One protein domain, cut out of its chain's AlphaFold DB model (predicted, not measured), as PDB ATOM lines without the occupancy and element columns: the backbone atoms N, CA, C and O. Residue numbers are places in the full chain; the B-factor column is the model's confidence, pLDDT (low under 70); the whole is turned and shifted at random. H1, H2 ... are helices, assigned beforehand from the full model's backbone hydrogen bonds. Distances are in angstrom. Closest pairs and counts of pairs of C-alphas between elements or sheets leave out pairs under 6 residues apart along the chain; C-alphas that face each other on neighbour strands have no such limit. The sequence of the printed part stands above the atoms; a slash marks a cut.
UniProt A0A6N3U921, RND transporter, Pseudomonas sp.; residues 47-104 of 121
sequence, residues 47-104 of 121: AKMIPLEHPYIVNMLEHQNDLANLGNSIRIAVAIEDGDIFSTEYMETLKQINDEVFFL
ATOM      1  N   ALA A  47      -9.245 -14.218 -18.483       70.00
ATOM      2  CA  ALA A  47     -10.681 -14.002 -18.324       70.00
ATOM      3  C   ALA A  47     -11.167 -12.691 -18.968       70.00
ATOM      4  O   ALA A  47     -12.270 -12.647 -19.496       70.00
ATOM      5  N   LYS A  48     -10.345 -11.631 -18.984       73.56
ATOM      6  CA  LYS A  48     -10.699 -10.339 -19.605       73.56
ATOM      7  C   LYS A  48     -10.591 -10.349 -21.130       73.56
ATOM      8  O   LYS A  48     -11.088  -9.433 -21.777       73.56
ATOM      9  N   MET A  49      -9.950 -11.370 -21.695       79.06
ATOM     10  CA  MET A  49      -9.816 -11.569 -23.140       79.06
ATOM     11  C   MET A  49     -10.908 -12.482 -23.716       79.06
ATOM     12  O   MET A  49     -11.008 -12.618 -24.934       79.06
ATOM     13  N   ILE A  50     -11.723 -13.111 -22.863       81.31
ATOM     14  CA  ILE A  50     -12.750 -14.081 -23.251       81.31
ATOM     15  C   ILE A  50     -14.141 -13.446 -23.074       81.31
ATOM     16  O   ILE A  50     -14.368 -12.745 -22.086       81.31
ATOM     17  N   PRO A  51     -15.102 -13.687 -23.987       83.75
ATOM     18  CA  PRO A  51     -16.482 -13.241 -23.809       83.75
ATOM     19  C   PRO A  51     -17.130 -13.942 -22.606       83.75
ATOM     20  O   PRO A  51     -17.494 -15.116 -22.669       83.75
ATOM     21  N   LEU A  52     -17.290 -13.201 -21.507       81.75
ATOM     22  CA  LEU A  52     -17.816 -13.718 -20.236       81.75
ATOM     23  C   LEU A  52     -19.307 -14.083 -20.283       81.75
ATOM     24  O   LEU A  52     -19.782 -14.820 -19.429       81.75
ATOM     25  N   GLU A  53     -20.043 -13.598 -21.282       84.88
ATOM     26  CA  GLU A  53     -21.485 -13.841 -21.434       84.88
ATOM     27  C   GLU A  53     -21.809 -15.217 -22.041       84.88
ATOM     28  O   GLU A  53     -22.966 -15.632 -22.078       84.88
ATOM     29  N   HIS A  54     -20.805 -15.943 -22.537       87.94
ATOM     30  CA  HIS A  54     -21.038 -17.230 -23.176       87.94
ATOM     31  C   HIS A  54     -21.408 -18.302 -22.130       87.94
ATOM     32  O   HIS A  54     -20.668 -18.471 -21.157       87.94
ATOM     33  N   PRO A  55     -22.478 -19.100 -22.329       88.50
ATOM     34  CA  PRO A  55     -23.002 -20.018 -21.309       88.50
ATOM     35  C   PRO A  55     -21.976 -21.050 -20.814       88.50
ATOM     36  O   PRO A  55     -21.972 -21.413 -19.643       88.50
ATOM     37  N   TYR A  56     -21.048 -21.479 -21.673       85.19
ATOM     38  CA  TYR A  56     -19.959 -22.376 -21.267       85.19
ATOM     39  C   TYR A  56     -18.939 -21.703 -20.341       85.19
ATOM     40  O   TYR A  56     -18.420 -22.353 -19.439       85.19
ATOM     41  N   ILE A  57     -18.650 -20.417 -20.554       84.06
ATOM     42  CA  ILE A  57     -17.704 -19.661 -19.726       84.06
ATOM     43  C   ILE A  57     -18.329 -19.364 -18.366       84.06
ATOM     44  O   ILE A  57     -17.659 -19.520 -17.353       84.06
ATOM     45  N   VAL A  58     -19.622 -19.034 -18.332       87.06
ATOM     46  CA  VAL A  58     -20.378 -18.871 -17.083       87.06
ATOM     47  C   VAL A  58     -20.335 -20.154 -16.251       87.06
ATOM     48  O   VAL A  58     -19.911 -20.110 -15.099       87.06
ATOM     49  N   ASN A  59     -20.661 -21.303 -16.851       87.31
ATOM     50  CA  ASN A  59     -20.620 -22.590 -16.149       87.31
ATOM     51  C   ASN A  59     -19.198 -22.961 -15.691       87.31
ATOM     52  O   ASN A  59     -19.023 -23.490 -14.596       87.31
ATOM     53  N   MET A  60     -18.178 -22.679 -16.510       84.06
ATOM     54  CA  MET A  60     -16.772 -22.896 -16.149       84.06
ATOM     55  C   MET A  60     -16.355 -22.031 -14.954       84.06
ATOM     56  O   MET A  60     -15.639 -22.516 -14.084       84.06
ATOM     57  N   LEU A  61     -16.779 -20.765 -14.909       84.00
ATOM     58  CA  LEU A  61     -16.492 -19.855 -13.798       84.00
ATOM     59  C   LEU A  61     -17.223 -20.280 -12.518       84.00
ATOM     60  O   LEU A  61     -16.629 -20.244 -11.445       84.00
ATOM     61  N   GLU A  62     -18.474 -20.728 -12.632       88.12
ATOM     62  CA  GLU A  62     -19.256 -21.259 -11.508       88.12
ATOM     63  C   GLU A  62     -18.580 -22.484 -10.870       88.12
ATOM     64  O   GLU A  62     -18.497 -22.579  -9.648       88.12
ATOM     65  N   HIS A  63     -18.010 -23.367 -11.694       86.75
ATOM     66  CA  HIS A  63     -17.341 -24.598 -11.257       86.75
ATOM     67  C   HIS A  63     -15.809 -24.475 -11.250       86.75
ATOM     68  O   HIS A  63     -15.094 -25.476 -11.257       86.75
ATOM     69  N   GLN A  64     -15.256 -23.255 -11.243       78.56
ATOM     70  CA  GLN A  64     -13.811 -23.043 -11.403       78.56
ATOM     71  C   GLN A  64     -12.987 -23.736 -10.309       78.56
ATOM     72  O   GLN A  64     -11.893 -24.231 -10.579       78.56
ATOM     73  N   ASN A  65     -13.519 -23.803  -9.086       78.12
ATOM     74  CA  ASN A  65     -12.867 -24.473  -7.961       78.12
ATOM     75  C   ASN A  65     -12.785 -25.994  -8.153       78.12
ATOM     76  O   ASN A  65     -11.790 -26.600  -7.763       78.12
ATOM     77  N   ASP A  66     -13.771 -26.592  -8.824       79.81
ATOM     78  CA  ASP A  66     -13.768 -28.020  -9.163       79.81
ATOM     79  C   ASP A  66     -12.744 -28.323 -10.271       79.81
ATOM     80  O   ASP A  66     -12.219 -29.431 -10.380       79.81
ATOM     81  N   LEU A  67     -12.424 -27.309 -11.080       71.31
ATOM     82  CA  LEU A  67     -11.479 -27.367 -12.194       71.31
ATOM     83  C   LEU A  67     -10.064 -26.887 -11.827       71.31
ATOM     84  O   LEU A  67      -9.181 -26.907 -12.688       71.31
ATOM     85  N   ALA A  68      -9.816 -26.460 -10.582       64.31
ATOM     86  CA  ALA A  68      -8.570 -25.803 -10.171       64.31
ATOM     87  C   ALA A  68      -7.299 -26.623 -10.488       64.31
ATOM     88  O   ALA A  68      -6.259 -26.053 -10.814       64.31
ATOM     89  N   ASN A  69      -7.405 -27.955 -10.496       64.31
ATOM     90  CA  ASN A  69      -6.298 -28.876 -10.787       64.31
ATOM     91  C   ASN A  69      -6.122 -29.214 -12.283       64.31
ATOM     92  O   ASN A  69      -5.212 -29.961 -12.636       64.31
ATOM     93  N   LEU A  70      -6.980 -28.700 -13.173       65.94
ATOM     94  CA  LEU A  70      -6.975 -29.034 -14.606       65.94
ATOM     95  C   LEU A  70      -6.368 -27.937 -15.491       65.94
ATOM     96  O   LEU A  70      -5.953 -28.224 -16.612       65.94
ATOM     97  N   GLY A  71      -6.322 -26.690 -15.011       67.88
ATOM     98  CA  GLY A  71      -5.930 -25.540 -15.832       67.88
ATOM     99  C   GLY A  71      -4.424 -25.415 -16.079       67.88
ATOM    100  O   GLY A  71      -4.017 -25.051 -17.178       67.88
ATOM    101  N   ASN A  72      -3.593 -25.738 -15.082       75.75
ATOM    102  CA  ASN A  72      -2.143 -25.529 -15.131       75.75
ATOM    103  C   ASN A  72      -1.395 -26.802 -14.717       75.75
ATOM    104  O   ASN A  72      -1.122 -27.017 -13.538       75.75
ATOM    105  N   SER A  73      -1.040 -27.639 -15.694       84.62
ATOM    106  CA  SER A  73      -0.241 -28.851 -15.474       84.62
ATOM    107  C   SER A  73       1.113 -28.753 -16.177       84.62
ATOM    108  O   SER A  73       1.154 -28.525 -17.388       84.62
ATOM    109  N   ILE A  74       2.204 -29.006 -15.455       87.75
ATOM    110  CA  ILE A  74       3.543 -29.165 -16.035       87.75
ATOM    111  C   ILE A  74       3.806 -30.659 -16.234       87.75
ATOM    112  O   ILE A  74       3.589 -31.455 -15.324       87.75
ATOM    113  N   ARG A  75       4.270 -31.045 -17.428       90.62
ATOM    114  CA  ARG A  75       4.683 -32.420 -17.737       90.62
ATOM    115  C   ARG A  75       6.179 -32.440 -18.010       90.62
ATOM    116  O   ARG A  75       6.644 -31.726 -18.893       90.62
ATOM    117  N   ILE A  76       6.902 -33.262 -17.261       92.06
ATOM    118  CA  ILE A  76       8.342 -33.465 -17.415       92.06
ATOM    119  C   ILE A  76       8.528 -34.823 -18.091       92.06
ATOM    120  O   ILE A  76       8.134 -35.845 -17.534       92.06
ATOM    121  N   ALA A  77       9.075 -34.827 -19.305       92.75
ATOM    122  CA  ALA A  77       9.382 -36.044 -20.046       92.75
ATOM    123  C   ALA A  77      10.886 -36.320 -19.961       92.75
ATOM    124  O   ALA A  77      11.688 -35.458 -20.313       92.75
ATOM    125  N   VAL A  78      11.254 -37.514 -19.499       91.94
ATOM    126  CA  VAL A  78      12.649 -37.937 -19.342       91.94
ATOM    127  C   VAL A  78      12.920 -39.060 -20.332       91.94
ATOM    128  O   VAL A  78      12.332 -40.138 -20.225       91.94
ATOM    129  N   ALA A  79      13.771 -38.784 -21.315       91.25
ATOM    130  CA  ALA A  79      14.179 -39.746 -22.332       91.25
ATOM    131  C   ALA A  79      15.476 -40.456 -21.922       91.25
ATOM    132  O   ALA A  79      16.286 -39.897 -21.186       91.25
ATOM    133  N   ILE A  80      15.659 -41.675 -22.424       90.81
ATOM    134  CA  ILE A  80      16.904 -42.440 -22.337       90.81
ATOM    135  C   ILE A  80      17.440 -42.631 -23.759       90.81
ATOM    136  O   ILE A  80      16.655 -42.893 -24.672       90.81
ATOM    137  N   GLU A  81      18.744 -42.436 -23.961       87.81
ATOM    138  CA  GLU A  81      19.375 -42.569 -25.285       87.81
ATOM    139  C   GLU A  81      19.693 -44.033 -25.607       87.81
ATOM    140  O   GLU A  81      19.359 -44.507 -26.690       87.81
ATOM    141  N   ASP A  82      20.239 -44.767 -24.634       85.69
ATOM    142  CA  ASP A  82      20.624 -46.171 -24.766       85.69
ATOM    143  C   ASP A  82      20.084 -47.002 -23.590       85.69
ATOM    144  O   ASP A  82      20.297 -46.667 -22.425       85.69
ATOM    145  N   GLY A  83      19.421 -48.124 -23.887       83.44
ATOM    146  CA  GLY A  83      18.929 -49.070 -22.879       83.44
ATOM    147  C   GLY A  83      17.413 -49.041 -22.670       83.44
ATOM    148  O   GLY A  83      16.652 -48.776 -23.597       83.44
ATOM    149  N   ASP A  84      16.976 -49.392 -21.458       87.50
ATOM    150  CA  ASP A  84      15.562 -49.546 -21.096       87.50
ATOM    151  C   ASP A  84      15.162 -48.572 -19.978       87.50
ATOM    152  O   ASP A  84      15.927 -48.307 -19.042       87.50
ATOM    153  N   ILE A  85      13.920 -48.092 -20.048       88.25
ATOM    154  CA  ILE A  85      13.286 -47.253 -19.031       88.25
ATOM    155  C   ILE A  85      13.086 -47.994 -17.707       88.25
ATOM    156  O   ILE A  85      12.793 -47.363 -16.708       88.25
ATOM    157  N   PHE A  86      13.229 -49.318 -17.656       88.88
ATOM    158  CA  PHE A  86      13.169 -50.077 -16.400       88.88
ATOM    159  C   PHE A  86      14.545 -50.330 -15.768       88.88
ATOM    160  O   PHE A  86      14.643 -51.048 -14.772       88.88
ATOM    161  N   SER A  87      15.612 -49.749 -16.324       91.50
ATOM    162  CA  SER A  87      16.949 -49.833 -15.737       91.50
ATOM    163  C   SER A  87      17.026 -49.126 -14.379       91.50
ATOM    164  O   SER A  87      16.320 -48.148 -14.114       91.50
ATOM    165  N   THR A  88      17.916 -49.615 -13.509       90.69
ATOM    166  CA  THR A  88      18.144 -49.032 -12.178       90.69
ATOM    167  C   THR A  88      18.533 -47.559 -12.269       90.69
ATOM    168  O   THR A  88      17.968 -46.738 -11.556       90.69
ATOM    169  N   GLU A  89      19.438 -47.214 -13.184       90.94
ATOM    170  CA  GLU A  89      19.942 -45.849 -13.366       90.94
ATOM    171  C   GLU A  89      18.836 -44.875 -13.798       90.94
ATOM    172  O   GLU A  89      18.704 -43.776 -13.250       90.94
ATOM    173  N   TYR A  90      17.973 -45.296 -14.727       92.94
ATOM    174  CA  TYR A  90      16.840 -44.481 -15.156       92.94
ATOM    175  C   TYR A  90      15.812 -44.291 -14.028       92.94
ATOM    176  O   TYR A  90      15.322 -43.181 -13.810       92.94
ATOM    177  N   MET A  91      15.517 -45.347 -13.264       91.94
ATOM    178  CA  MET A  91      14.625 -45.263 -12.103       91.94
ATOM    179  C   MET A  91      15.182 -44.378 -10.981       91.94
ATOM    180  O   MET A  91      14.432 -43.597 -10.395       91.94
ATOM    181  N   GLU A  92      16.485 -44.451 -10.702       92.81
ATOM    182  CA  GLU A  92      17.159 -43.561  -9.748       92.81
ATOM    183  C   GLU A  92      17.095 -42.100 -10.204       92.81
ATOM    184  O   GLU A  92      16.773 -41.219  -9.406       92.81
ATOM    185  N   THR A  93      17.291 -41.852 -11.500       92.88
ATOM    186  CA  THR A  93      17.157 -40.515 -12.090       92.88
ATOM    187  C   THR A  93      15.728 -39.982 -11.948       92.88
ATOM    188  O   THR A  93      15.525 -38.854 -11.494       92.88
ATOM    189  N   LEU A  94      14.707 -40.790 -12.264       93.19
ATOM    190  CA  LEU A  94      13.304 -40.395 -12.085       93.19
ATOM    191  C   LEU A  94      12.945 -40.127 -10.624       93.19
ATOM    192  O   LEU A  94      12.184 -39.196 -10.349       93.19
ATOM    193  N   LYS A  95      13.484 -40.919  -9.692       92.75
ATOM    194  CA  LYS A  95      13.329 -40.677  -8.258       92.75
ATOM    195  C   LYS A  95      13.905 -39.320  -7.872       92.75
ATOM    196  O   LYS A  95      13.216 -38.543  -7.220       92.75
ATOM    197  N   GLN A  96      15.134 -39.025  -8.292       94.62
ATOM    198  CA  GLN A  96      15.784 -37.760  -7.964       94.62
ATOM    199  C   GLN A  96      14.994 -36.565  -8.511       94.62
ATOM    200  O   GLN A  96      14.714 -35.628  -7.768       94.62
ATOM    201  N   ILE A  97      14.552 -36.632  -9.772       94.56
ATOM    202  CA  ILE A  97      13.713 -35.592 -10.384       94.56
ATOM    203  C   ILE A  97      12.405 -35.420  -9.602       94.56
ATOM    204  O   ILE A  97      12.003 -34.296  -9.310       94.56
ATOM    205  N   ASN A  98      11.736 -36.520  -9.245       93.38
ATOM    206  CA  ASN A  98      10.512 -36.476  -8.449       93.38
ATOM    207  C   ASN A  98      10.733 -35.785  -7.099       93.38
ATOM    208  O   ASN A  98       9.937 -34.928  -6.716       93.38
ATOM    209  N   ASP A  99      11.800 -36.154  -6.393       93.56
ATOM    210  CA  ASP A  99      12.112 -35.618  -5.071       93.56
ATOM    211  C   ASP A  99      12.431 -34.118  -5.160       93.56
ATOM    212  O   ASP A  99      11.874 -33.327  -4.400       93.56
ATOM    213  N   GLU A 100      13.231 -33.691  -6.140       94.06
ATOM    214  CA  GLU A 100      13.521 -32.272  -6.372       94.06
ATOM    215  C   GLU A 100      12.248 -31.468  -6.679       94.06
ATOM    216  O   GLU A 100      12.002 -30.435  -6.049       94.06
ATOM    217  N   VAL A 101      11.391 -31.963  -7.581       93.94
ATOM    218  CA  VAL A 101      10.121 -31.306  -7.938       93.94
ATOM    219  C   VAL A 101       9.172 -31.225  -6.742       93.94
ATOM    220  O   VAL A 101       8.511 -30.204  -6.553       93.94
ATOM    221  N   PHE A 102       9.123 -32.256  -5.899       91.56
ATOM    222  CA  PHE A 102       8.280 -32.281  -4.703       91.56
ATOM    223  C   PHE A 102       8.620 -31.151  -3.713       91.56
ATOM    224  O   PHE A 102       7.733 -30.617  -3.032       91.56
ATOM    225  N   PHE A 103       9.895 -30.759  -3.636       92.50
ATOM    226  CA  PHE A 103      10.354 -29.692  -2.746       92.50
ATOM    227  C   PHE A 103      10.313 -28.289  -3.364       92.50
ATOM    228  O   PHE A 103      10.486 -27.316  -2.623       92.50
ATOM    229  N   LEU A 104      10.025 -28.146  -4.663       93.25
ATOM    230  CA  LEU A 104       9.914 -26.830  -5.297       93.25
ATOM    231  C   LEU A 104       8.763 -25.997  -4.693       93.25
ATOM    232  O   LEU A 104       7.658 -26.507  -4.471       93.25
TER     233      LEU A 104
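What this domain is: This is residues 47 to 104 of the 121 residues of the protein "RND transporter" of Pseudomonas sp. (UniProt A0A6N3U921). Two helices lie toward opposite ends of a long, thin model, the short H1 near one end and the longer H2 near the other, joined by a long link with no named element. Residues 62 to 75 stand free between the ends, and H2 folds back from the far end toward the middle. The printed part has 58 residues with two named helices, H1 then H2, and no named strand; the class is all helix, with under half of the residues in named elements. It is extended, with a radius of gyration of the C-alphas of 19.4 A, and a rod spanning 53 by 24 by 18 A.

How they stand to each other: H1, residues 55 to 62, and H2, residues 88 to 103, are apart, with no C-alpha of the one within 8 A of the other. In both helices every O i to N i+4 pair is within hydrogen-bond range.

Where its parts are: H1 begins at C-alpha 55 (-23.002, -20.018, -21.309) and measures 10.6 A. H2 measures 22.9 A and ends at C-alpha 103 (10.354, -29.692, -2.746).

The domain as a whole: The C-alphas farthest apart, of Glu 53 and Thr 88, are 53.8 A apart. The printed part has no cut. The 25-residue link is long. Residues 68 to 71 have pLDDT under 70.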